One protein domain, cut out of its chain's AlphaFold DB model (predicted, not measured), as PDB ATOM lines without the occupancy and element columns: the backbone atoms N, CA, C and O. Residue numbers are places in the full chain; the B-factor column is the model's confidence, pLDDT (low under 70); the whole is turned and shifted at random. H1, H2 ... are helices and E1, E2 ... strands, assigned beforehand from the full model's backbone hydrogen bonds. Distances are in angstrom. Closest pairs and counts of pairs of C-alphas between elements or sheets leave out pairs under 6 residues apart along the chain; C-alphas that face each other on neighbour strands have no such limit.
ATOM      1  N   GLU A  37      -7.381 108.277 -17.000       80.25
ATOM      2  CA  GLU A  37      -6.175 107.462 -16.832       80.25
ATOM      3  C   GLU A  37      -6.461 106.267 -15.917       80.25
ATOM      4  O   GLU A  37      -6.591 106.406 -14.701       80.25
ATOM      5  N   ARG A  38      -6.544 105.080 -16.520       85.75
ATOM      6  CA  ARG A  38      -6.808 103.819 -15.824       85.75
ATOM      7  C   ARG A  38      -5.503 103.060 -15.633       85.75
ATOM      8  O   ARG A  38      -4.846 102.711 -16.612       85.75
ATOM      9  N   ASN A  39      -5.156 102.760 -14.392       87.56
ATOM     10  CA  ASN A  39      -4.004 101.935 -14.056       87.56
ATOM     11  C   ASN A  39      -4.462 100.615 -13.431       87.56
ATOM     12  O   ASN A  39      -5.536 100.533 -12.838       87.56
ATOM     13  N   VAL A  40      -3.629  99.586 -13.554       89.75
ATOM     14  CA  VAL A  40      -3.797  98.307 -12.857       89.75
ATOM     15  C   VAL A  40      -2.503  97.982 -12.124       89.75
ATOM     16  O   VAL A  40      -1.430  98.368 -12.581       89.75
ATOM     17  N   ALA A  41      -2.597  97.301 -10.990       90.44
ATOM     18  CA  ALA A  41      -1.442  96.928 -10.180       90.44
ATOM     19  C   ALA A  41      -1.669  95.591  -9.464       90.44
ATOM     20  O   ALA A  41      -2.800  95.114  -9.376       90.44
ATOM     21  N   GLY A  42      -0.596  95.021  -8.914       88.31
ATOM     22  CA  GLY A  42      -0.606  93.786  -8.124       88.31
ATOM     23  C   GLY A  42       0.292  92.705  -8.721       88.31
ATOM     24  O   GLY A  42       0.698  92.797  -9.876       88.31
ATOM     25  N   ASP A  43       0.562  91.653  -7.949       87.44
ATOM     26  CA  ASP A  43       1.529  90.606  -8.313       87.44
ATOM     27  C   ASP A  43       1.232  89.964  -9.676       87.44
ATOM     28  O   ASP A  43       2.144  89.677 -10.457       87.44
ATOM     29  N   TRP A  44      -0.053  89.772  -9.997       87.25
ATOM     30  CA  TRP A  44      -0.470  89.257 -11.301       87.25
ATOM     31  C   TRP A  44      -0.098  90.216 -12.434       87.25
ATOM     32  O   TRP A  44       0.404  89.772 -13.461       87.25
ATOM     33  N   VAL A  45      -0.319  91.520 -12.247       85.88
ATOM     34  CA  VAL A  45       0.028  92.548 -13.238       85.88
ATOM     35  C   VAL A  45       1.532  92.550 -13.467       85.88
ATOM     36  O   VAL A  45       1.959  92.457 -14.611       85.88
ATOM     37  N   ASP A  46       2.321  92.573 -12.394       83.75
ATOM     38  CA  ASP A  46       3.785  92.623 -12.481       83.75
ATOM     39  C   ASP A  46       4.381  91.367 -13.134       83.75
ATOM     40  O   ASP A  46       5.417  91.434 -13.794       83.75
ATOM     41  N   SER A  47       3.717  90.220 -12.969       81.88
ATOM     42  CA  SER A  47       4.167  88.940 -13.526       81.88
ATOM     43  C   SER A  47       3.735  88.713 -14.976       81.88
ATOM     44  O   SER A  47       4.375  87.935 -15.677       81.88
ATOM     45  N   ASN A  48       2.644  89.345 -15.421       79.62
ATOM     46  CA  ASN A  48       2.005  89.013 -16.698       79.62
ATOM     47  C   ASN A  48       1.962  90.175 -17.701       79.62
ATOM     48  O   ASN A  48       1.907  89.934 -18.905       79.62
ATOM     49  N   LEU A  49       1.978  91.429 -17.247       78.38
ATOM     50  CA  LEU A  49       1.912  92.604 -18.111       78.38
ATOM     51  C   LEU A  49       3.285  93.279 -18.177       78.38
ATOM     52  O   LEU A  49       3.784  93.789 -17.179       78.38
ATOM     53  N   GLU A  50       3.870  93.353 -19.379       64.56
ATOM     54  CA  GLU A  50       5.185  93.982 -19.612       64.56
ATOM     55  C   GLU A  50       5.232  95.466 -19.188       64.56
ATOM     56  O   GLU A  50       6.299  96.025 -18.932       64.56
ATOM     57  N   THR A  51       4.067  96.110 -19.072       57.06
ATOM     58  CA  THR A  51       3.919  97.478 -18.578       57.06
ATOM     59  C   THR A  51       2.699  97.572 -17.663       57.06
ATOM     60  O   THR A  51       1.592  97.829 -18.133       57.06
ATOM     61  N   GLY A  52       2.880  97.452 -16.345       53.19
ATOM     62  CA  GLY A  52       1.847  97.718 -15.320       53.19
ATOM     63  C   GLY A  52       1.342  99.176 -15.262       53.19
ATOM     64  O   GLY A  52       0.887  99.653 -14.230       53.19
ATOM     65  N   ARG A  53       1.472  99.931 -16.359       52.78
ATOM     66  CA  ARG A  53       0.952 101.287 -16.558       52.78
ATOM     67  C   ARG A  53       0.431 101.406 -17.983       52.78
ATOM     68  O   ARG A  53       1.215 101.576 -18.916       52.78
ATOM     69  N   PHE A  54      -0.885 101.372 -18.148       60.81
ATOM     70  CA  PHE A  54      -1.528 101.686 -19.420       60.81
ATOM     71  C   PHE A  54      -1.526 103.208 -19.611       60.81
ATOM     72  O   PHE A  54      -2.428 103.919 -19.174       60.81
ATOM     73  N   ARG A  55      -0.457 103.742 -20.214       43.31
ATOM     74  CA  ARG A  55      -0.329 105.179 -20.484       43.31
ATOM     75  C   ARG A  55      -0.767 105.537 -21.898       43.31
ATOM     76  O   ARG A  55      -0.234 105.014 -22.863       43.31
ATOM     77  N   ARG A  56      -1.610 106.573 -21.963       42.28
ATOM     78  CA  ARG A  56      -1.632 107.613 -23.006       42.28
ATOM     79  C   ARG A  56      -1.522 107.114 -24.456       42.28
ATOM     80  O   ARG A  56      -0.600 107.498 -25.154       42.28
ATOM     81  N   ASP A  57      -2.577 106.479 -24.947       38.00
ATOM     82  CA  ASP A  57      -3.174 106.965 -26.188       38.00
ATOM     83  C   ASP A  57      -4.686 106.798 -26.119       38.00
ATOM     84  O   ASP A  57      -5.202 105.866 -25.509       38.00
ATOM     85  N   VAL A  58      -5.410 107.769 -26.670       42.28
ATOM     86  CA  VAL A  58      -6.883 107.804 -26.660       42.28
ATOM     87  C   VAL A  58      -7.476 106.564 -27.358       42.28
ATOM     88  O   VAL A  58      -8.656 106.283 -27.188       42.28
ATOM     89  N   SER A  59      -6.642 105.782 -28.056       43.94
ATOM     90  CA  SER A  59      -7.046 104.623 -28.838       43.94
ATOM     91  C   SER A  59      -7.354 103.346 -28.058       43.94
ATOM     92  O   SER A  59      -7.965 102.454 -28.629       43.94
ATOM     93  N   ASP A  60      -6.943 103.211 -26.787       59.53
ATOM     94  CA  ASP A  60      -7.076 101.921 -26.079       59.53
ATOM     95  C   ASP A  60      -7.664 102.047 -24.663       59.53
ATOM     96  O   ASP A  60      -7.170 101.501 -23.675       59.53
ATOM     97  N   SER A  61      -8.762 102.803 -24.559       69.88
ATOM     98  CA  SER A  61      -9.487 103.052 -23.302       69.88
ATOM     99  C   SER A  61     -10.010 101.784 -22.607       69.88
ATOM    100  O   SER A  61     -10.232 101.804 -21.394       69.88
ATOM    101  N   PHE A  62     -10.182 100.690 -23.357       84.75
ATOM    102  CA  PHE A  62     -10.755  99.433 -22.884       84.75
ATOM    103  C   PHE A  62      -9.714  98.448 -22.347       84.75
ATOM    104  O   PHE A  62     -10.024  97.599 -21.518       84.75
ATOM    105  N   ARG A  63      -8.456  98.552 -22.759       86.06
ATOM    106  CA  ARG A  63      -7.429  97.561 -22.431       86.06
ATOM    107  C   ARG A  63      -7.183  97.314 -20.931       86.06
ATOM    108  O   ARG A  63      -7.054  96.152 -20.543       86.06
ATOM    109  N   PRO A  64      -7.208  98.330 -20.049       88.81
ATOM    110  CA  PRO A  64      -7.206  98.116 -18.600       88.81
ATOM    111  C   PRO A  64      -8.401  97.277 -18.121       88.81
ATOM    112  O   PRO A  64      -8.246  96.418 -17.258       88.81
ATOM    113  N   ILE A  65      -9.580  97.476 -18.715       92.00
ATOM    114  CA  ILE A  65     -10.793  96.691 -18.443       92.00
ATOM    115  C   ILE A  65     -10.635  95.262 -18.985       92.00
ATOM    116  O   ILE A  65     -11.004  94.301 -18.313       92.00
ATOM    117  N   ALA A  66     -10.022  95.090 -20.159       92.25
ATOM    118  CA  ALA A  66      -9.688  93.766 -20.678       92.25
ATOM    119  C   ALA A  66      -8.762  93.004 -19.717       92.25
ATOM    120  O   ALA A  66      -8.986  91.819 -19.473       92.25
ATOM    121  N   ALA A  67      -7.785  93.684 -19.106       91.81
ATOM    122  CA  ALA A  67      -6.915  93.090 -18.091       91.81
ATOM    123  C   ALA A  67      -7.688  92.682 -16.828       91.81
ATOM    124  O   ALA A  67      -7.449  91.598 -16.299       91.81
ATOM    125  N   MET A  68      -8.660  93.489 -16.386       95.25
ATOM    126  CA  MET A  68      -9.571  93.118 -15.292       95.25
ATOM    127  C   MET A  68     -10.355  91.840 -15.617       95.25
ATOM    128  O   MET A  68     -10.416  90.927 -14.796       95.25
ATOM    129  N   ILE A  69     -10.924  91.749 -16.825       95.62
ATOM    130  CA  ILE A  69     -11.668  90.565 -17.284       95.62
ATOM    131  C   ILE A  69     -10.740  89.345 -17.356       95.62
ATOM    132  O   ILE A  69     -11.085  88.286 -16.837       95.62
ATOM    133  N   ALA A  70      -9.561  89.484 -17.967       92.38
ATOM    134  CA  ALA A  70      -8.569  88.418 -18.091       92.38
ATOM    135  C   ALA A  70      -8.149  87.873 -16.721       92.38
ATOM    136  O   ALA A  70      -8.164  86.659 -16.498       92.38
ATOM    137  N   TYR A  71      -7.837  88.777 -15.791       93.25
ATOM    138  CA  TYR A  71      -7.487  88.431 -14.424       93.25
ATOM    139  C   TYR A  71      -8.622  87.664 -13.741       93.25
ATOM    140  O   TYR A  71      -8.393  86.555 -13.264       93.25
ATOM    141  N   LEU A  72      -9.852  88.185 -13.757       94.31
ATOM    142  CA  LEU A  72     -11.010  87.537 -13.128       94.31
ATOM    143  C   LEU A  72     -11.380  86.183 -13.760       94.31
ATOM    144  O   LEU A  72     -11.968  85.343 -13.086       94.31
ATOM    145  N   LYS A  73     -11.018  85.941 -15.026       90.88
ATOM    146  CA  LYS A  73     -11.201  84.644 -15.704       90.88
ATOM    147  C   LYS A  73     -10.188  83.570 -15.298       90.88
ATOM    148  O   LYS A  73     -10.328  82.439 -15.748       90.88
ATOM    149  N   GLY A  74      -9.178  83.901 -14.495       87.19
ATOM    150  CA  GLY A  74      -8.148  82.939 -14.092       87.19
ATOM    151  C   GLY A  74      -6.925  82.882 -15.015       87.19
ATOM    152  O   GLY A  74      -6.021  82.083 -14.778       87.19
ATOM    153  N   LEU A  75      -6.839  83.731 -16.047       81.56
ATOM    154  CA  LEU A  75      -5.713  83.685 -16.989       81.56
ATOM    155  C   LEU A  75      -4.375  83.947 -16.267       81.56
ATOM    156  O   LEU A  75      -4.321  84.745 -15.326       81.56
ATOM    157  N   GLY A  76      -3.303  83.261 -16.686       68.12
ATOM    158  CA  GLY A  76      -1.933  83.474 -16.196       68.12
ATOM    159  C   GLY A  76      -1.559  82.847 -14.841       68.12
ATOM    160  O   GLY A  76      -0.567  83.267 -14.250       68.12
ATOM    161  N   SER A  77      -2.320  81.891 -14.281       62.34
ATOM    162  CA  SER A  77      -1.877  81.172 -13.057       62.34
ATOM    163  C   SER A  77      -2.156  79.660 -12.993       62.34
ATOM    164  O   SER A  77      -1.601  79.011 -12.114       62.34
ATOM    165  N   ASP A  78      -2.922  79.082 -13.928       55.41
ATOM    166  CA  ASP A  78      -3.423  77.693 -13.823       55.41
ATOM    167  C   ASP A  78      -2.860  76.743 -14.906       55.41
ATOM    168  O   ASP A  78      -3.626  76.044 -15.568       55.41
ATOM    169  N   ASP A  79      -1.552  76.777 -15.205       47.28
ATOM    170  CA  ASP A  79      -0.938  76.098 -16.379       47.28
ATOM    171  C   ASP A  79      -1.560  76.488 -17.746       47.28
ATOM    172  O   ASP A  79      -1.139  76.022 -18.806       47.28
ATOM    173  N   GLN A  80      -2.527  77.410 -17.741       48.47
ATOM    174  CA  GLN A  80      -2.969  78.235 -18.859       48.47
ATOM    175  C   GLN A  80      -1.913  79.324 -19.078       48.47
ATOM    176  O   GLN A  80      -2.182  80.513 -18.905       48.47
ATOM    177  N   ASP A  81      -0.679  78.902 -19.355       47.47
ATOM    178  CA  ASP A  81       0.389  79.794 -19.787       47.47
ATOM    179  C   ASP A  81      -0.043  80.358 -21.147       47.47
ATOM    180  O   ASP A  81      -0.233  79.578 -22.092       47.47
ATOM    181  N   PRO A  82      -0.298  81.672 -21.273       49.72
ATOM    182  CA  PRO A  82      -0.721  82.252 -22.531       49.72
ATOM    183  C   PRO A  82       0.481  82.275 -23.489       49.72
ATOM    184  O   PRO A  82       1.147  83.289 -23.658       49.72
ATOM    185  N   SER A  83       0.775  81.120 -24.087       48.56
ATOM    186  CA  SER A  83       1.843  80.792 -25.039       48.56
ATOM    187  C   SER A  83       2.827  81.920 -25.389       48.56
ATOM    188  O   SER A  83       2.774  82.379 -26.520       48.56
ATOM    189  N   ASN A  84       3.696  82.383 -24.471       46.50
ATOM    190  CA  ASN A  84       4.816  83.348 -24.653       46.50
ATOM    191  C   ASN A  84       4.611  84.577 -25.598       46.50
ATOM    192  O   ASN A  84       5.556  85.267 -25.964       46.50
ATOM    193  N   ALA A  85       3.369  84.840 -25.988       50.50
ATOM    194  CA  ALA A  85       2.834  85.825 -26.929       50.50
ATOM    195  C   ALA A  85       1.324  86.042 -26.661       50.50
ATOM    196  O   ALA A  85       0.669  86.817 -27.356       50.50
ATOM    197  N   GLY A  86       0.748  85.310 -25.695       66.25
ATOM    198  CA  GLY A  86      -0.681  85.042 -25.635       66.25
ATOM    199  C   GLY A  86      -1.485  86.047 -24.824       66.25
ATOM    200  O   GLY A  86      -2.614  86.299 -25.209       66.25
ATOM    201  N   LEU A  87      -0.954  86.664 -23.757       78.19
ATOM    202  CA  LEU A  87      -1.805  87.534 -22.932       78.19
ATOM    203  C   LEU A  87      -2.224  88.772 -23.716       78.19
ATOM    204  O   LEU A  87      -3.384  89.152 -23.687       78.19
ATOM    205  N   GLU A  88      -1.305  89.349 -24.477       78.94
ATOM    206  CA  GLU A  88      -1.605  90.476 -25.348       78.94
ATOM    207  C   GLU A  88      -2.692  90.143 -26.381       78.94
ATOM    208  O   GLU A  88      -3.652  90.894 -26.554       78.94
ATOM    209  N   ALA A  89      -2.582  88.976 -27.017       81.50
ATOM    210  CA  ALA A  89      -3.594  88.486 -27.944       81.50
ATOM    211  C   ALA A  89      -4.934  88.199 -27.243       81.50
ATOM    212  O   ALA A  89      -5.985  88.430 -27.831       81.50
ATOM    213  N   GLU A  90      -4.920  87.724 -25.997       85.50
ATOM    214  CA  GLU A  90      -6.126  87.521 -25.187       85.50
ATOM    215  C   GLU A  90      -6.786  88.848 -24.800       85.50
ATOM    216  O   GLU A  90      -8.003  88.978 -24.905       85.50
ATOM    217  N   LEU A  91      -6.010  89.863 -24.406       87.94
ATOM    218  CA  LEU A  91      -6.540  91.201 -24.131       87.94
ATOM    219  C   LEU A  91      -7.209  91.784 -25.379       87.94
ATOM    220  O   LEU A  91      -8.322  92.305 -25.282       87.94
ATOM    221  N   GLN A  92      -6.576  91.626 -26.547       87.06
ATOM    222  CA  GLN A  92      -7.163  92.032 -27.821       87.06
ATOM    223  C   GLN A  92      -8.447  91.251 -28.130       87.06
ATOM    224  O   GLN A  92      -9.455  91.853 -28.482       87.06
ATOM    225  N   GLN A  93      -8.464  89.929 -27.935       89.56
ATOM    226  CA  GLN A  93      -9.670  89.119 -28.136       89.56
ATOM    227  C   GLN A  93     -10.814  89.530 -27.201       89.56
ATOM    228  O   GLN A  93     -11.972  89.572 -27.617       89.56
ATOM    229  N   ILE A  94     -10.515  89.843 -25.938       92.62
ATOM    230  CA  ILE A  94     -11.498  90.349 -24.974       92.62
ATOM    231  C   ILE A  94     -12.046  91.698 -25.459       92.62
ATOM    232  O   ILE A  94     -13.263  91.897 -25.466       92.62
ATOM    233  N   GLN A  95     -11.179  92.603 -25.910       90.62
ATOM    234  CA  GLN A  95     -11.586  93.883 -26.483       90.62
ATOM    235  C   GLN A  95     -12.483  93.711 -27.713       90.62
ATOM    236  O   GLN A  95     -13.590  94.248 -27.737       90.62
ATOM    237  N   ASP A  96     -12.064  92.918 -28.696       90.00
ATOM    238  CA  ASP A  96     -12.829  92.664 -29.921       90.00
ATOM    239  C   ASP A  96     -14.185  92.025 -29.606       90.00
ATOM    240  O   ASP A  96     -15.213  92.360 -30.198       90.00
ATOM    241  N   ARG A  97     -14.215  91.126 -28.615       92.69
ATOM    242  CA  ARG A  97     -15.442  90.459 -28.197       92.69
ATOM    243  C   ARG A  97     -16.444  91.435 -27.602       92.69
ATOM    244  O   ARG A  97     -17.618  91.354 -27.971       92.69
ATOM    245  N   TYR A  98     -16.021  92.312 -26.696       92.31
ATOM    246  CA  TYR A  98     -16.935  93.128 -25.888       92.31
ATOM    247  C   TYR A  98     -17.114  94.561 -26.374       92.31
ATOM    248  O   TYR A  98     -17.945  95.266 -25.819       92.31
ATOM    249  N   THR A  99     -16.396  94.996 -27.403       89.69
ATOM    250  CA  THR A  99     -16.563  96.325 -28.006       89.69
ATOM    251  C   THR A  99     -17.222  96.220 -29.381       89.69
ATOM    252  O   THR A  99     -17.353  95.130 -29.948       89.69
ATOM    253  N   SER A 100     -17.690  97.346 -29.929       88.75
ATOM    254  CA  SER A 100     -18.430  97.381 -31.198       88.75
ATOM    255  C   SER A 100     -19.627  96.422 -31.209       88.75
ATOM    256  O   SER A 100     -19.911  95.753 -32.212       88.75
ATOM    257  N   TYR A 101     -20.329  96.340 -30.079       90.94
ATOM    258  CA  TYR A 101     -21.348  95.332 -29.812       90.94
ATOM    259  C   TYR A 101     -22.631  95.947 -29.253       90.94
ATOM    260  O   TYR A 101     -22.580  96.826 -28.392       90.94
ATOM    261  N   GLY A 102     -23.787  95.449 -29.703       89.69
ATOM    262  CA  GLY A 102     -25.080  95.909 -29.204       89.69
ATOM    263  C   GLY A 102     -25.241  97.421 -29.358       89.69
ATOM    264  O   GLY A 102     -24.771  98.002 -30.338       89.69
ATOM    265  N   CYS A 103     -25.910  98.054 -28.395       86.12
ATOM    266  CA  CYS A 103     -26.184  99.492 -28.417       86.12
ATOM    267  C   CYS A 103     -25.451 100.309 -27.371       86.12
ATOM    268  O   CYS A 103     -25.455 101.538 -27.465       86.12
ATOM    269  N   TYR A 104     -24.824  99.651 -26.404       85.88
ATOM    270  CA  TYR A 104     -24.110 100.295 -25.317       85.88
ATOM    271  C   TYR A 104     -22.644  99.906 -25.254       85.88
ATOM    272  O   TYR A 104     -21.916 100.618 -24.589       85.88
ATOM    273  N   CYS A 105     -22.166  98.848 -25.911       88.56
ATOM    274  CA  CYS A 105     -20.765  98.443 -25.789       88.56
ATOM    275  C   CYS A 105     -19.883  99.034 -26.898       88.56
ATOM    276  O   CYS A 105     -19.577  98.349 -27.878       88.56
ATOM    277  N   TRP A 106     -19.464 100.297 -26.749       83.25
ATOM    278  CA  TRP A 106     -18.620 101.009 -27.729       83.25
ATOM    279  C   TRP A 106     -19.124 100.801 -29.167       83.25
ATOM    280  O   TRP A 106     -18.378 100.353 -30.036       83.25
ATOM    281  N   ALA A 107     -20.418 101.042 -29.410       71.31
ATOM    282  CA  ALA A 107     -21.105 100.628 -30.640       71.31
ATOM    283  C   ALA A 107     -20.494 101.221 -31.927       71.31
ATOM    284  O   ALA A 107     -20.633 100.641 -33.002       71.31
ATOM    285  N   ASN A 108     -19.776 102.341 -31.812       66.56
ATOM    286  CA  ASN A 108     -19.062 102.996 -32.910       66.56
ATOM    287  C   ASN A 108     -17.526 102.882 -32.779       66.56
ATOM    288  O   ASN A 108     -16.799 103.693 -33.351       66.56
ATOM    289  N   GLY A 109     -17.024 101.898 -32.028       62.94
ATOM    290  CA  GLY A 109     -15.594 101.642 -31.825       62.94
ATOM    291  C   GLY A 109     -15.023 102.195 -30.512       62.94
ATOM    292  O   GLY A 109     -15.627 103.035 -29.843       62.94
ATOM    293  N   VAL A 110     -13.835 101.704 -30.138       64.31
ATOM    294  CA  VAL A 110     -13.162 101.986 -28.848       64.31
ATOM    295  C   VAL A 110     -12.684 103.431 -28.678       64.31
ATOM    296  O   VAL A 110     -12.575 103.909 -27.547       64.31
ATOM    297  N   ASP A 111     -12.484 104.138 -29.790       60.06
ATOM    298  CA  ASP A 111     -12.107 105.557 -29.824       60.06
ATOM    299  C   ASP A 111     -13.264 106.485 -29.405       60.06
ATOM    300  O   ASP A 111     -13.054 107.659 -29.099       60.06
ATOM    301  N   ASN A 112     -14.497 105.960 -29.372       52.50
ATOM    302  CA  ASN A 112     -15.724 106.705 -29.116       52.50
ATOM    303  C   ASN A 112     -16.368 106.249 -27.797       52.50
ATOM    304  O   ASN A 112     -17.468 105.701 -27.782       52.50
ATOM    305  N   VAL A 113     -15.705 106.500 -26.661       51.69
ATOM    306  CA  VAL A 113     -16.261 106.244 -25.304       51.69
ATOM    307  C   VAL A 113     -17.619 106.947 -25.095       51.69
ATOM    308  O   VAL A 113     -18.423 106.569 -24.251       51.69
ATOM    309  N   GLU A 114     -17.903 107.962 -25.902       48.31
ATOM    310  CA  GLU A 114     -19.139 108.750 -25.908       48.31
ATOM    311  C   GLU A 114     -20.306 108.074 -26.623       48.31
ATOM    312  O   GLU A 114     -21.443 108.507 -26.453       48.31
ATOM    313  N   ASP A 115     -20.029 107.024 -27.398       51.59
ATOM    314  CA  ASP A 115     -21.030 106.201 -28.080       51.59
ATOM    315  C   ASP A 115     -21.434 104.970 -27.257       51.59
ATOM    316  O   ASP A 115     -22.028 104.015 -27.769       51.59
ATOM    317  N   LEU A 116     -21.164 104.993 -25.948       53.53
ATOM    318  CA  LEU A 116     -21.956 104.205 -25.017       53.53
ATOM    319  C   LEU A 116     -23.416 104.697 -25.099       53.53
ATOM    320  O   LEU A 116     -23.771 105.750 -24.576       53.53
ATOM    321  N   GLY A 117     -24.278 103.912 -25.741       55.34
ATOM    322  CA  GLY A 117     -25.724 104.064 -25.661       55.34
ATOM    323  C   GLY A 117     -26.328 104.946 -26.745       55.34
ATOM    324  O   GLY A 117     -26.445 106.157 -26.593       55.34
ATOM    325  N   SER A 118     -26.912 104.325 -27.769       53.47
ATOM    326  CA  SER A 118     -27.770 105.004 -28.757       53.47
ATOM    327  C   SER A 118     -29.171 105.387 -28.225       53.47
ATOM    328  O   SER A 118     -30.091 105.631 -29.011       53.47
ATOM    329  N   GLY A 119     -29.391 105.331 -26.904       57.09
ATOM    330  CA  GLY A 119     -30.709 105.504 -26.272       57.09
ATOM    331  C   GLY A 119     -31.700 104.365 -26.549       57.09
ATOM    332  O   GLY A 119     -32.892 104.505 -26.282       57.09
ATOM    333  N   SER A 120     -31.232 103.238 -27.102       67.75
ATOM    334  CA  SER A 120     -32.070 102.076 -27.417       67.75
ATOM    335  C   SER A 120     -32.192 101.108 -26.236       67.75
ATOM    336  O   SER A 120     -31.572 101.295 -25.188       67.75
ATOM    337  N   ARG A 121     -33.007 100.060 -26.386       81.44
ATOM    338  CA  ARG A 121     -33.048  98.951 -25.416       81.44
ATOM    339  C   ARG A 121     -31.795  98.093 -25.576       81.44
ATOM    340  O   ARG A 121     -31.369  97.867 -26.704       81.44
ATOM    341  N   ASN A 122     -31.251  97.594 -24.464       87.06
ATOM    342  CA  ASN A 122     -30.202  96.579 -24.543       87.06
ATOM    343  C   ASN A 122     -30.732  95.299 -25.203       87.06
ATOM    344  O   ASN A 122     -31.907  94.952 -25.056       87.06
ATOM    345  N   VAL A 123     -29.869  94.629 -25.962       89.69
ATOM    346  CA  VAL A 123     -30.254  93.458 -26.771       89.69
ATOM    347  C   VAL A 123     -30.035  92.124 -26.062       89.69
ATOM    348  O   VAL A 123     -30.725  91.142 -26.352       89.69
ATOM    349  N   ASP A 124     -29.102  92.085 -25.112       92.69
ATOM    350  CA  ASP A 124     -28.748  90.902 -24.337       92.69
ATOM    351  C   ASP A 124     -27.992  91.249 -23.042       92.69
ATOM    352  O   ASP A 124     -27.915  92.409 -22.629       92.69
ATOM    353  N   ALA A 125     -27.451  90.225 -22.382       93.81
ATOM    354  CA  ALA A 125     -26.735  90.350 -21.121       93.81
ATOM    355  C   ALA A 125     -25.417  91.140 -21.195       93.81
ATOM    356  O   ALA A 125     -25.091  91.852 -20.243       93.81
ATOM    357  N   VAL A 126     -24.672  91.048 -22.299       93.88
ATOM    358  CA  VAL A 126     -23.426  91.811 -22.477       93.88
ATOM    359  C   VAL A 126     -23.760  93.283 -22.704       93.88
ATOM    360  O   VAL A 126     -23.213  94.151 -22.027       93.88
ATOM    361  N   ASP A 127     -24.733  93.566 -23.569       92.38
ATOM    362  CA  ASP A 127     -25.193  94.931 -23.830       92.38
ATOM    363  C   ASP A 127     -25.829  95.576 -22.583       92.38
ATOM    364  O   ASP A 127     -25.693  96.776 -22.327       92.38
ATOM    365  N   ASN A 128     -26.470  94.767 -21.733       92.31
ATOM    366  CA  ASN A 128     -26.931  95.201 -20.419       92.31
ATOM    367  C   ASN A 128     -25.772  95.604 -19.488       92.31
ATOM    368  O   ASN A 128     -25.870  96.646 -18.842       92.31
ATOM    369  N   ALA A 129     -24.677  94.837 -19.438       93.94
ATOM    370  CA  ALA A 129     -23.507  95.197 -18.633       93.94
ATOM    371  C   ALA A 129     -22.911  96.545 -19.075       93.94
ATOM    372  O   ALA A 129     -22.604  97.391 -18.235       93.94
ATOM    373  N   CYS A 130     -22.841  96.798 -20.382       90.94
ATOM    374  CA  CYS A 130     -22.411  98.093 -20.914       90.94
ATOM    375  C   CYS A 130     -23.414  99.219 -20.621       90.94
ATOM    376  O   CYS A 130     -23.013 100.349 -20.357       90.94
ATOM    377  N   THR A 131     -24.719  98.921 -20.598       87.88
ATOM    378  CA  THR A 131     -25.750  99.885 -20.172       87.88
ATOM    379  C   THR A 131     -25.547 100.309 -18.713       87.88
ATOM    380  O   THR A 131     -25.721 101.479 -18.372       87.88
ATOM    381  N   GLU A 132     -25.194  99.371 -17.832       90.88
ATOM    382  CA  GLU A 132     -24.899  99.673 -16.428       90.88
ATOM    383  C   GLU A 132     -23.609 100.473 -16.272       90.88
ATOM    384  O   GLU A 132     -23.595 101.441 -15.513       90.88
ATOM    385  N   LEU A 133     -22.564 100.131 -17.032       90.50
ATOM    386  CA  LEU A 133     -21.323 100.904 -17.073       90.50
ATOM    387  C   LEU A 133     -21.583 102.352 -17.514       90.50
ATOM    388  O   LEU A 133     -21.167 103.290 -16.837       90.50
ATOM    389  N   TYR A 134     -22.346 102.533 -18.596       86.12
ATOM    390  CA  TYR A 134     -22.761 103.846 -19.093       86.12
ATOM    391  C   TYR A 134     -23.466 104.682 -18.021       86.12
ATOM    392  O   TYR A 134     -23.141 105.850 -17.821       86.12
ATOM    393  N   ARG A 135     -24.419 104.083 -17.298       87.25
ATOM    394  CA  ARG A 135     -25.138 104.754 -16.204       87.25
ATOM    395  C   ARG A 135     -24.200 105.161 -15.073       87.25
ATOM    396  O   ARG A 135     -24.300 106.283 -14.585       87.25
ATOM    397  N   CYS A 136     -23.275 104.280 -14.707       89.94
ATOM    398  CA  CYS A 136     -22.278 104.550 -13.679       89.94
ATOM    399  C   CYS A 136     -21.397 105.747 -14.076       89.94
ATOM    400  O   CYS A 136     -21.269 106.700 -13.313       89.94
ATOM    401  N   TYR A 137     -20.891 105.772 -15.314       86.81
ATOM    402  CA  TYR A 137     -20.112 106.894 -15.851       86.81
ATOM    403  C   TYR A 137     -20.901 108.201 -15.944       86.81
ATOM    404  O   TYR A 137     -20.360 109.265 -15.648       86.81
ATOM    405  N   ALA A 138     -22.179 108.138 -16.330       84.31
ATOM    406  CA  ALA A 138     -23.046 109.312 -16.341       84.31
ATOM    407  C   ALA A 138     -23.161 109.929 -14.939       84.31
ATOM    408  O   ALA A 138     -23.123 111.150 -14.809       84.31
ATOM    409  N   CYS A 139     -23.220 109.102 -13.894       88.31
ATOM    410  CA  CYS A 139     -23.191 109.596 -12.524       88.31
ATOM    411  C   CYS A 139     -21.832 110.132 -12.098       88.31
ATOM    412  O   CYS A 139     -21.802 111.186 -11.477       88.31
ATOM    413  N   VAL A 140     -20.719 109.505 -12.505       87.25
ATOM    414  CA  VAL A 140     -19.379 110.060 -12.233       87.25
ATOM    415  C   VAL A 140     -19.276 111.474 -12.806       87.25
ATOM    416  O   VAL A 140     -18.725 112.370 -12.173       87.25
ATOM    417  N   ASN A 141     -19.856 111.699 -13.985       82.19
ATOM    418  CA  ASN A 141     -19.919 113.020 -14.592       82.19
ATOM    419  C   ASN A 141     -20.795 114.011 -13.819       82.19
ATOM    420  O   ASN A 141     -20.379 115.142 -13.596       82.19
ATOM    421  N   ILE A 142     -22.001 113.605 -13.422       84.94
ATOM    422  CA  ILE A 142     -22.922 114.472 -12.674       84.94
ATOM    423  C   ILE A 142     -22.330 114.842 -11.309       84.94
ATOM    424  O   ILE A 142     -22.380 116.004 -10.918       84.94
ATOM    425  N   ASP A 143     -21.744 113.870 -10.610       87.00
ATOM    426  CA  ASP A 143     -21.243 114.049  -9.250       87.00
ATOM    427  C   ASP A 143     -19.899 114.803  -9.212       87.00
ATOM    428  O   ASP A 143     -19.664 115.584  -8.295       87.00
ATOM    429  N   TYR A 144     -19.012 114.584 -10.193       84.44
ATOM    430  CA  TYR A 144     -17.617 115.058 -10.139       84.44
ATOM    431  C   TYR A 144     -17.182 115.921 -11.336       84.44
ATOM    432  O   TYR A 144     -16.121 116.548 -11.294       84.44
ATOM    433  N   GLY A 145     -17.958 115.975 -12.421       78.12
ATOM    434  CA  GLY A 145     -17.539 116.590 -13.689       78.12
ATOM    435  C   GLY A 145     -17.322 118.104 -13.631       78.12
ATOM    436  O   GLY A 145     -16.566 118.645 -14.434       78.12
ATOM    437  N   ALA A 146     -17.929 118.795 -12.662       77.00
ATOM    438  CA  ALA A 146     -17.707 120.225 -12.443       77.00
ATOM    439  C   ALA A 146     -16.372 120.533 -11.736       77.00
ATOM    440  O   ALA A 146     -15.817 121.619 -11.918       77.00
ATOM    441  N   GLU A 147     -15.859 119.600 -10.931       72.88
ATOM    442  CA  GLU A 147     -14.703 119.821 -10.050       72.88
ATOM    443  C   GLU A 147     -13.392 119.269 -10.623       72.88
ATOM    444  O   GLU A 147     -12.317 119.813 -10.352       72.88
ATOM    445  N   TYR A 148     -13.458 118.211 -11.436       66.44
ATOM    446  CA  TYR A 148     -12.276 117.472 -11.877       66.44
ATOM    447  C   TYR A 148     -12.057 117.560 -13.381       66.44
ATOM    448  O   TYR A 148     -12.914 117.174 -14.173       66.44
ATOM    449  N   ASN A 149     -10.853 118.010 -13.765       67.69
ATOM    450  CA  ASN A 149     -10.449 118.127 -15.167       67.69
ATOM    451  C   ASN A 149      -9.723 116.900 -15.746       67.69
ATOM    452  O   ASN A 149      -9.444 116.834 -16.939       67.69
ATOM    453  N   GLU A 150      -9.382 115.934 -14.903       69.69
ATOM    454  CA  GLU A 150      -8.798 114.647 -15.277       69.69
ATOM    455  C   GLU A 150      -9.274 113.627 -14.237       69.69
ATOM    456  O   GLU A 150      -9.345 113.944 -13.048       69.69
ATOM    457  N   LEU A 151      -9.611 112.414 -14.677       75.69
ATOM    458  CA  LEU A 151      -9.973 111.312 -13.786       75.69
ATOM    459  C   LEU A 151      -8.880 110.258 -13.859       75.69
ATOM    460  O   LEU A 151      -8.497 109.840 -14.952       75.69
ATOM    461  N   SER A 152      -8.389 109.799 -12.713       82.56
ATOM    462  CA  SER A 152      -7.432 108.700 -12.675       82.56
ATOM    463  C   SER A 152      -7.696 107.763 -11.514       82.56
ATOM    464  O   SER A 152      -8.087 108.199 -10.433       82.56
ATOM    465  N   TYR A 153      -7.456 106.477 -11.749       89.06
ATOM    466  CA  TYR A 153      -7.481 105.465 -10.708       89.06
ATOM    467  C   TYR A 153      -6.436 104.372 -10.966       89.06
ATOM    468  O   TYR A 153      -5.904 104.236 -12.071       89.06
ATOM    469  N   THR A 154      -6.165 103.574  -9.937       90.94
ATOM    470  CA  THR A 154      -5.446 102.304  -9.971       90.94
ATOM    471  C   THR A 154      -6.349 101.209  -9.414       90.94
ATOM    472  O   THR A 154      -6.821 101.296  -8.284       90.94
ATOM    473  N   ALA A 155      -6.591 100.176 -10.214       93.19
ATOM    474  CA  ALA A 155      -7.273  98.964  -9.789       93.19
ATOM    475  C   ALA A 155      -6.245  97.937  -9.310       93.19
ATOM    476  O   ALA A 155      -5.361  97.532 -10.069       93.19
ATOM    477  N   LEU A 156      -6.358  97.512  -8.057       93.44
ATOM    478  CA  LEU A 156      -5.443  96.554  -7.449       93.44
ATOM    479  C   LEU A 156      -5.995  95.134  -7.592       93.44
ATOM    480  O   LEU A 156      -7.080  94.831  -7.101       93.44
ATOM    481  N   PHE A 157      -5.248  94.258  -8.256       92.88
ATOM    482  CA  PHE A 157      -5.623  92.859  -8.450       92.88
ATOM    483  C   PHE A 157      -5.152  92.046  -7.245       92.88
ATOM    484  O   PHE A 157      -3.963  92.036  -6.924       92.88
ATOM    485  N   GLN A 158      -6.086  91.383  -6.567       92.50
ATOM    486  CA  GLN A 158      -5.840  90.681  -5.310       92.50
ATOM    487  C   GLN A 158      -6.399  89.262  -5.355       92.50
ATOM    488  O   GLN A 158      -7.600  89.058  -5.544       92.50
ATOM    489  N   THR A 159      -5.523  88.287  -5.127       90.75
ATOM    490  CA  THR A 159      -5.892  86.876  -5.018       90.75
ATOM    491  C   THR A 159      -5.947  86.501  -3.540       90.75
ATOM    492  O   THR A 159      -4.944  86.615  -2.835       90.75
ATOM    493  N   GLY A 160      -7.118  86.089  -3.061       87.69
ATOM    494  CA  GLY A 160      -7.320  85.623  -1.693       87.69
ATOM    495  C   GLY A 160      -6.712  84.240  -1.445       87.69
ATOM    496  O   GLY A 160      -6.343  83.526  -2.375       87.69
ATOM    497  N   GLU A 161      -6.656  83.826  -0.177       87.31
ATOM    498  CA  GLU A 161      -6.072  82.535   0.233       87.31
ATOM    499  C   GLU A 161      -6.753  81.321  -0.422       87.31
ATOM    500  O   GLU A 161      -6.104  80.314  -0.692       87.31
ATOM    501  N   ASN A 162      -8.047  81.436  -0.733       87.69
ATOM    502  CA  ASN A 162      -8.823  80.393  -1.411       87.69
ATOM    503  C   ASN A 162      -8.637  80.385  -2.941       87.69
ATOM    504  O   ASN A 162      -9.287  79.603  -3.628       87.69
ATOM    505  N   GLY A 163      -7.793  81.269  -3.485       85.75
ATOM    506  CA  GLY A 163      -7.636  81.483  -4.926       85.75
ATOM    507  C   GLY A 163      -8.658  82.452  -5.533       85.75
ATOM    508  O   GLY A 163      -8.578  82.746  -6.725       85.75
ATOM    509  N   ASP A 164      -9.587  82.980  -4.730       89.06
ATOM    510  CA  ASP A 164     -10.596  83.940  -5.181       89.06
ATOM    511  C   ASP A 164      -9.934  85.231  -5.673       89.06
ATOM    512  O   ASP A 164      -9.171  85.875  -4.951       89.06
ATOM    513  N   ARG A 165     -10.236  85.623  -6.911       92.12
ATOM    514  CA  ARG A 165      -9.676  86.816  -7.548       92.12
ATOM    515  C   ARG A 165     -10.615  88.001  -7.388       92.12
ATOM    516  O   ARG A 165     -11.792  87.923  -7.736       92.12
ATOM    517  N   THR A 166     -10.081  89.113  -6.905       94.44
ATOM    518  CA  THR A 166     -10.834  90.342  -6.640       94.44
ATOM    519  C   THR A 166     -10.089  91.563  -7.163       94.44
ATOM    520  O   THR A 166      -8.870  91.550  -7.328       94.44
ATOM    521  N   ILE A 167     -10.838  92.622  -7.460       95.44
ATOM    522  CA  ILE A 167     -10.289  93.910  -7.875       95.44
ATOM    523  C   ILE A 167     -10.660  94.909  -6.786       95.44
ATOM    524  O   ILE A 167     -11.844  95.195  -6.609       95.44
ATOM    525  N   SER A 168      -9.666  95.411  -6.057       94.50
ATOM    526  CA  SER A 168      -9.855  96.474  -5.071       94.50
ATOM    527  C   SER A 168      -9.649  97.834  -5.725       94.50
ATOM    528  O   SER A 168      -8.714  98.050  -6.502       94.50
ATOM    529  N   CYS A 169     -10.541  98.756  -5.379       93.75
ATOM    530  CA  CYS A 169     -10.474 100.148  -5.783       93.75
ATOM    531  C   CYS A 169     -10.056 101.061  -4.629       93.75
ATOM    532  O   CYS A 169      -9.865 102.233  -4.869       93.75
ATOM    533  N   ASP A 170      -9.821 100.559  -3.417       85.56
ATOM    534  CA  ASP A 170      -9.679 101.389  -2.203       85.56
ATOM    535  C   ASP A 170      -8.329 102.124  -2.090       85.56
ATOM    536  O   ASP A 170      -8.007 102.727  -1.068       85.56
ATOM    537  N   SER A 171      -7.489 102.024  -3.121       77.25
ATOM    538  CA  SER A 171      -6.129 102.571  -3.134       77.25
ATOM    539  C   SER A 171      -6.012 103.924  -3.841       77.25
ATOM    540  O   SER A 171      -4.898 104.440  -3.971       77.25
ATOM    541  N   ASN A 172      -7.122 104.519  -4.302       82.06
ATOM    542  CA  ASN A 172      -7.054 105.808  -4.985       82.06
ATOM    543  C   ASN A 172      -7.002 106.975  -4.004       82.06
ATOM    544  O   ASN A 172      -7.553 106.959  -2.910       82.06
ATOM    545  N   ALA A 173      -6.330 108.039  -4.436       73.81
ATOM    546  CA  ALA A 173      -6.186 109.252  -3.639       73.81
ATOM    547  C   ALA A 173      -7.476 110.092  -3.570       73.81
ATOM    548  O   ALA A 173      -7.551 111.018  -2.764       73.81
ATOM    549  N   GLN A 174      -8.448 109.831  -4.447       76.19
ATOM    550  CA  GLN A 174      -9.650 110.642  -4.617       76.19
ATOM    551  C   GLN A 174     -10.881 109.746  -4.827       76.19
ATOM    552  O   GLN A 174     -10.814 108.754  -5.555       76.19
ATOM    553  N   GLN A 175     -12.018 110.148  -4.246       80.19
ATOM    554  CA  GLN A 175     -13.287 109.400  -4.289       80.19
ATOM    555  C   GLN A 175     -13.850 109.231  -5.712       80.19
ATOM    556  O   GLN A 175     -14.503 108.233  -6.021       80.19
ATOM    557  N   ASN A 176     -13.572 110.179  -6.612       79.69
ATOM    558  CA  ASN A 176     -13.913 110.072  -8.033       79.69
ATOM    559  C   ASN A 176     -13.175 108.898  -8.714       79.69
ATOM    560  O   ASN A 176     -13.762 108.202  -9.543       79.69
ATOM    561  N   GLY A 177     -11.917 108.649  -8.336       86.44
ATOM    562  CA  GLY A 177     -11.101 107.529  -8.792       86.44
ATOM    563  C   GLY A 177     -11.656 106.200  -8.294       86.44
ATOM    564  O   GLY A 177     -11.818 105.281  -9.094       86.44
ATOM    565  N   ASP A 178     -12.045 106.126  -7.018       89.88
ATOM    566  CA  ASP A 178     -12.704 104.942  -6.443       89.88
ATOM    567  C   ASP A 178     -14.027 104.642  -7.153       89.88
ATOM    568  O   ASP A 178     -14.276 103.513  -7.581       89.88
ATOM    569  N   SER A 179     -14.851 105.675  -7.346       91.25
ATOM    570  CA  SER A 179     -16.144 105.579  -8.027       91.25
ATOM    571  C   SER A 179     -15.976 105.054  -9.452       91.25
ATOM    572  O   SER A 179     -16.608 104.067  -9.828       91.25
ATOM    573  N   LEU A 180     -15.062 105.644 -10.227       89.44
ATOM    574  CA  LEU A 180     -14.783 105.228 -11.597       89.44
ATOM    575  C   LEU A 180     -14.186 103.812 -11.672       89.44
ATOM    576  O   LEU A 180     -14.643 102.999 -12.474       89.44
ATOM    577  N   CYS A 181     -13.212 103.497 -10.816       93.19
ATOM    578  CA  CYS A 181     -12.633 102.159 -10.710       93.19
ATOM    579  C   CYS A 181     -13.711 101.113 -10.416       93.19
ATOM    580  O   CYS A 181     -13.750 100.060 -11.052       93.19
ATOM    581  N   SER A 182     -14.616 101.416  -9.481       95.12
ATOM    582  CA  SER A 182     -15.680 100.495  -9.087       95.12
ATOM    583  C   SER A 182     -16.660 100.231 -10.236       95.12
ATOM    584  O   SER A 182     -17.100  99.091 -10.398       95.12
ATOM    585  N   CYS A 183     -16.959 101.239 -11.072       93.81
ATOM    586  CA  CYS A 183     -17.758 101.061 -12.286       93.81
ATOM    587  C   CYS A 183     -17.111 100.022 -13.221       93.81
ATOM    588  O   CYS A 183     -17.778  99.082 -13.663       93.81
ATOM    589  N   ASP A 184     -15.805 100.157 -13.470       94.19
ATOM    590  CA  ASP A 184     -15.045  99.290 -14.382       94.19
ATOM    591  C   ASP A 184     -14.886  97.874 -13.818       94.19
ATOM    592  O   ASP A 184     -15.107  96.888 -14.527       94.19
ATOM    593  N   ALA A 185     -14.592  97.763 -12.521       96.19
ATOM    594  CA  ALA A 185     -14.492  96.490 -11.819       96.19
ATOM    595  C   ALA A 185     -15.830  95.733 -11.833       96.19
ATOM    596  O   ALA A 185     -15.855  94.541 -12.152       96.19
ATOM    597  N   LYS A 186     -16.955  96.416 -11.562       96.44
ATOM    598  CA  LYS A 186     -18.296  95.813 -11.639       96.44
ATOM    599  C   LYS A 186     -18.600  95.328 -13.053       96.44
ATOM    600  O   LYS A 186     -19.113  94.220 -13.221       96.44
ATOM    601  N   PHE A 187     -18.293  96.133 -14.070       95.81
ATOM    602  CA  PHE A 187     -18.472  95.729 -15.462       95.81
ATOM    603  C   PHE A 187     -17.683  94.451 -15.774       95.81
ATOM    604  O   PHE A 187     -18.270  93.473 -16.242       95.81
ATOM    605  N   ALA A 188     -16.389  94.417 -15.442       97.38
ATOM    606  CA  ALA A 188     -15.541  93.250 -15.666       97.38
ATOM    607  C   ALA A 188     -16.085  91.999 -14.953       97.38
ATOM    608  O   ALA A 188     -16.227  90.943 -15.574       97.38
ATOM    609  N   GLN A 189     -16.480  92.125 -13.682       96.25
ATOM    610  CA  GLN A 189     -17.110  91.043 -12.918       96.25
ATOM    611  C   GLN A 189     -18.383  90.531 -13.597       96.25
ATOM    612  O   GLN A 189     -18.557  89.320 -13.752       96.25
ATOM    613  N   LYS A 190     -19.264  91.431 -14.048       95.31
ATOM    614  CA  LYS A 190     -20.533  91.056 -14.680       95.31
ATOM    615  C   LYS A 190     -20.333  90.349 -16.018       95.31
ATOM    616  O   LYS A 190     -21.059  89.395 -16.314       95.31
ATOM    617  N   ILE A 191     -19.343  90.776 -16.800       95.94
ATOM    618  CA  ILE A 191     -18.942  90.109 -18.042       95.94
ATOM    619  C   ILE A 191     -18.484  88.675 -17.762       95.94
ATOM    620  O   ILE A 191     -18.990  87.750 -18.396       95.94
ATOM    621  N   VAL A 192     -17.596  88.472 -16.782       95.12
ATOM    622  CA  VAL A 192     -17.108  87.131 -16.416       95.12
ATOM    623  C   VAL A 192     -18.237  86.245 -15.896       95.12
ATOM    624  O   VAL A 192     -18.382  85.110 -16.344       95.12
ATOM    625  N   GLN A 193     -19.096  86.765 -15.016       93.38
ATOM    626  CA  GLN A 193     -20.252  86.026 -14.498       93.38
ATOM    627  C   GLN A 193     -21.215  85.606 -15.614       93.38
ATOM    628  O   GLN A 193     -21.661  84.457 -15.657       93.38
ATOM    629  N   THR A 194     -21.515  86.528 -16.531       93.38
ATOM    630  CA  THR A 194     -22.410  86.284 -17.666       93.38
ATOM    631  C   THR A 194     -21.805  85.258 -18.614       93.38
ATOM    632  O   THR A 194     -22.488  84.308 -18.992       93.38
ATOM    633  N   GLN A 195     -20.523  85.404 -18.963       93.19
ATOM    634  CA  GLN A 195     -19.837  84.443 -19.817       93.19
ATOM    635  C   GLN A 195     -19.830  83.048 -19.175       93.19
ATOM    636  O   GLN A 195     -20.234  82.091 -19.828       93.19
ATOM    637  N   ASN A 196     -19.469  82.935 -17.895       92.12
ATOM    638  CA  ASN A 196     -19.456  81.651 -17.195       92.12
ATOM    639  C   ASN A 196     -20.838  80.989 -17.201       92.12
ATOM    640  O   ASN A 196     -20.938  79.787 -17.436       92.12
ATOM    641  N   ARG A 197     -21.924  81.744 -16.987       92.62
ATOM    642  CA  ARG A 197     -23.280  81.183 -17.085       92.62
ATOM    643  C   ARG A 197     -23.597  80.698 -18.498       92.62
ATOM    644  O   ARG A 197     -24.079  79.578 -18.648       92.62
ATOM    645  N   CYS A 198     -23.292  81.504 -19.510       92.62
ATOM    646  CA  CYS A 198     -23.513  81.160 -20.913       92.62
ATOM    647  C   CYS A 198     -22.750  79.904 -21.341       92.62
ATOM    648  O   CYS A 198     -23.346  78.994 -21.915       92.62
ATOM    649  N   ASP A 199     -21.465  79.821 -20.997       92.19
ATOM    650  CA  ASP A 199     -20.593  78.701 -21.353       92.19
ATOM    651  C   ASP A 199     -21.036  77.397 -20.652       92.19
ATOM    652  O   ASP A 199     -20.869  76.307 -21.196       92.19
ATOM    653  N   ASN A 200     -21.683  77.500 -19.483       91.75
ATOM    654  CA  ASN A 200     -22.239  76.367 -18.734       91.75
ATOM    655  C   ASN A 200     -23.732  76.092 -19.014       91.75
ATOM    656  O   ASN A 200     -24.332  75.241 -18.356       91.75
ATOM    657  N   GLY A 201     -24.363  76.807 -19.955       88.50
ATOM    658  CA  GLY A 201     -25.790  76.645 -20.269       88.50
ATOM    659  C   GLY A 201     -26.739  77.006 -19.117       88.50
ATOM    660  O   GLY A 201     -27.876  76.532 -19.077       88.50
ATOM    661  N   ILE A 202     -26.282  77.823 -18.165       88.69
ATOM    662  CA  ILE A 202     -27.072  78.292 -17.027       88.69
ATOM    663  C   ILE A 202     -27.954  79.453 -17.488       88.69
ATOM    664  O   ILE A 202     -27.475  80.419 -18.083       88.69
ATOM    665  N   MET A 203     -29.247  79.381 -17.170       85.62
ATOM    666  CA  MET A 203     -30.204  80.432 -17.513       85.62
ATOM    667  C   MET A 203     -29.811  81.768 -16.871       85.62
ATOM    668  O   MET A 203     -29.436  81.842 -15.698       85.62
ATOM    669  N   LEU A 204     -29.922  82.848 -17.642       88.00
ATOM    670  CA  LEU A 204     -29.613  84.202 -17.177       88.00
ATOM    671  C   LEU A 204     -30.802  84.885 -16.476       88.00
ATOM    672  O   LEU A 204     -30.657  85.992 -15.955       88.00
ATOM    673  N   SER A 205     -31.962  84.222 -16.420       85.06
ATOM    674  CA  SER A 205     -33.204  84.760 -15.853       85.06
ATOM    675  C   SER A 205     -33.069  85.182 -14.392       85.06
ATOM    676  O   SER A 205     -33.690  86.162 -13.994       85.06
ATOM    677  N   ASP A 206     -32.222  84.506 -13.610       74.56
ATOM    678  CA  ASP A 206     -31.971  84.865 -12.204       74.56
ATOM    679  C   ASP A 206     -31.277  86.228 -12.061       74.56
ATOM    680  O   ASP A 206     -31.329  86.847 -11.004       74.56
ATOM    681  N   MET A 207     -30.623  86.700 -13.125       71.12
ATOM    682  CA  MET A 207     -30.011  88.028 -13.208       71.12
ATOM    683  C   MET A 207     -30.949  89.054 -13.867       71.12
ATOM    684  O   MET A 207     -30.537  90.184 -14.119       71.12
ATOM    685  N   GLY A 208     -32.185  88.664 -14.200       74.94
ATOM    686  CA  GLY A 208     -33.119  89.485 -14.976       74.94
ATOM    687  C   GLY A 208     -32.720  89.648 -16.447       74.94
ATOM    688  O   GLY A 208     -33.127  90.616 -17.089       74.94
ATOM    689  N   LEU A 209     -31.904  88.735 -16.983       80.19
ATOM    690  CA  LEU A 209     -31.356  88.793 -18.339       80.19
ATOM    691  C   LEU A 209     -31.859  87.603 -19.161       80.19
ATOM    692  O   LEU A 209     -32.079  86.517 -18.633       80.19
ATOM    693  N   ASN A 210     -32.037  87.796 -20.468       75.12
ATOM    694  CA  ASN A 210     -32.710  86.791 -21.301       75.12
ATOM    695  C   ASN A 210     -31.756  86.016 -22.212       75.12
ATOM    696  O   ASN A 210     -31.964  84.829 -22.434       75.12
ATOM    697  N   ASN A 211     -30.719  86.676 -22.735       88.75
ATOM    698  CA  ASN A 211     -29.906  86.130 -23.817       88.75
ATOM    699  C   ASN A 211     -28.412  86.287 -23.533       88.75
ATOM    700  O   ASN A 211     -27.974  87.312 -23.007       88.75
ATOM    701  N   CYS A 212     -27.651  85.270 -23.925       93.56
ATOM    702  CA  CYS A 212     -26.202  85.339 -24.058       93.56
ATOM    703  C   CYS A 212     -25.803  86.194 -25.263       93.56
ATOM    704  O   CYS A 212     -26.617  86.442 -26.156       93.56
ATOM    705  N   GLN A 213     -24.535  86.598 -25.288       94.06
ATOM    706  CA  GLN A 213     -23.949  87.325 -26.409       94.06
ATOM    707  C   GLN A 213     -24.149  86.570 -27.735       94.06
ATOM    708  O   GLN A 213     -23.977  85.353 -27.792       94.06
ATOM    709  N   SER A 214     -24.475  87.295 -28.802       93.69
ATOM    710  CA  SER A 214     -24.699  86.770 -30.145       93.69
ATOM    711  C   SER A 214     -24.081  87.679 -31.204       93.69
ATOM    712  O   SER A 214     -24.364  88.875 -31.258       93.69
ATOM    713  N   GLU A 215     -23.314  87.102 -32.129       93.94
ATOM    714  CA  GLU A 215     -22.682  87.847 -33.230       93.94
ATOM    715  C   GLU A 215     -23.684  88.545 -34.164       93.94
ATOM    716  O   GLU A 215     -23.315  89.467 -34.886       93.94
ATOM    717  N   MET A 216     -24.976  88.195 -34.113       94.56
ATOM    718  CA  MET A 216     -26.013  88.936 -34.843       94.56
ATOM    719  C   MET A 216     -26.152  90.400 -34.392       94.56
ATOM    720  O   MET A 216     -26.737  91.198 -35.120       94.56
ATOM    721  N   TYR A 217     -25.648  90.736 -33.198       93.12
ATOM    722  CA  TYR A 217     -25.644  92.087 -32.636       93.12
ATOM    723  C   TYR A 217     -24.283  92.790 -32.768       93.12
ATOM    724  O   TYR A 217     -24.087  93.874 -32.212       93.12
ATOM    725  N   ARG A 218     -23.338  92.207 -33.519       93.88
ATOM    726  CA  ARG A 218     -22.079  92.863 -33.884       93.88
ATOM    727  C   ARG A 218     -22.371  94.055 -34.791       93.88
ATOM    728  O   ARG A 218     -23.024  93.917 -35.830       93.88
ATOM    729  N   THR A 219     -21.894  95.227 -34.394       89.19
ATOM    730  CA  THR A 219     -22.117  96.471 -35.140       89.19
ATOM    731  C   THR A 219     -21.232  96.552 -36.379       89.19
ATOM    732  O   THR A 219     -20.264  95.802 -36.521       89.19
ATOM    733  N   ILE A 220     -21.523  97.510 -37.258       87.81
ATOM    734  CA  ILE A 220     -20.715  97.795 -38.455       87.81
ATOM    735  C   ILE A 220     -19.257  98.121 -38.089       87.81
ATOM    736  O   ILE A 220     -18.346  97.687 -38.792       87.81
ATOM    737  N   ALA A 221     -19.019  98.824 -36.974       84.38
ATOM    738  CA  ALA A 221     -17.671  99.148 -36.498       84.38
ATOM    739  C   ALA A 221     -16.847  97.892 -36.160       84.38
ATOM    740  O   ALA A 221     -15.642  97.864 -36.385       84.38
ATOM    741  N   GLY A 222     -17.515  96.832 -35.696       87.50
ATOM    742  CA  GLY A 222     -16.915  95.530 -35.400       87.50
ATOM    743  C   GLY A 222     -16.979  94.537 -36.564       87.50
ATOM    744  O   GLY A 222     -16.835  93.340 -36.339       87.50
ATOM    745  N   GLY A 223     -17.270  94.994 -37.789       90.50
ATOM    746  CA  GLY A 223     -17.373  94.138 -38.980       90.50
ATOM    747  C   GLY A 223     -18.689  93.362 -39.121       90.50
ATOM    748  O   GLY A 223     -18.805  92.509 -40.000       90.50
TER     749      GLY A 223
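Overview. This is residues 37 to 223 of the 306 residues of an uncharacterized protein of Oikopleura dioica (UniProt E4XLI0). A small three-stranded sheet has two helices, H2 and the long H5, over one face. H4 runs back side by side with H5, H3 crosses H2, and long links pass round these parts. The 187 printed residues hold five named helices and three named strands, in the order E1 H1 H2 H3 H4 E2 E3 H5; the mixed sheet runs E1 E2 E3. The class is mostly helix, with 92 residues in named elements, under half. The whole is compact, with a radius of gyration of the C-alphas of 16.2 A, and spans 45 by 40 by 32 A.

Along the chain. E2 is residues 151 to 159, 26.3 A long; E1, residues 37 to 41, begins at C-alpha (-6.175, 107.462, -16.832), and E3 is residues 165 to 168. H5, residues 175 to 199, is 35.9 A long and ends at C-alpha (-20.593, 78.701, -21.353). H4, residues 125 to 144, is 28.5 A long; H1 is residues 43 to 48, H2 63 to 72 and H3 86 to 98.

Arrangement. E1 and E2 are parallel, with N 39 and O 153 at 2.9 A. E2 and E3 form an antiparallel hairpin, with N 158 and O 166 at 2.9 A. E1, H1 to H4 and E2 make a strand-helix-strand unit, parallel neighbour strands with helices between. H2 and H5 lie on the same face, making two layers; H2 is 7.8 A over the sheet, along E3, and H5 stands up from it, rising 43 degrees. H1 only grazes the sheet with residues 43 to 46. With residues 184 to 192 alone, H5 touches H2, closest at the C-alphas of Ala 188 and Ile 69, 5.0 A. H5 touches H4 at a shallow tilt of 5 degrees, opposite ways, closest at the C-alphas of Cys 183 and Cys 136, 5.9 A. H3 touches H2 with residues 90 to 95 alone, about perpendicular at 76 degrees; the closest C-alphas, of Leu 91 and Ala 66, are 5.3 A apart. In the five helices every O i to N i+4 pair is within hydrogen-bond range.

Size, cuts and confidence. The C-alphas farthest apart, of Asp 79 and Ala 146, are 47.4 A apart. The printed part has no cut. The links H1 to H2, H2 to H3 and H3 to H4 are long. Residues 50 to 61, 76 to 86, 108 to 120 and 148 to 150 have pLDDT under 70.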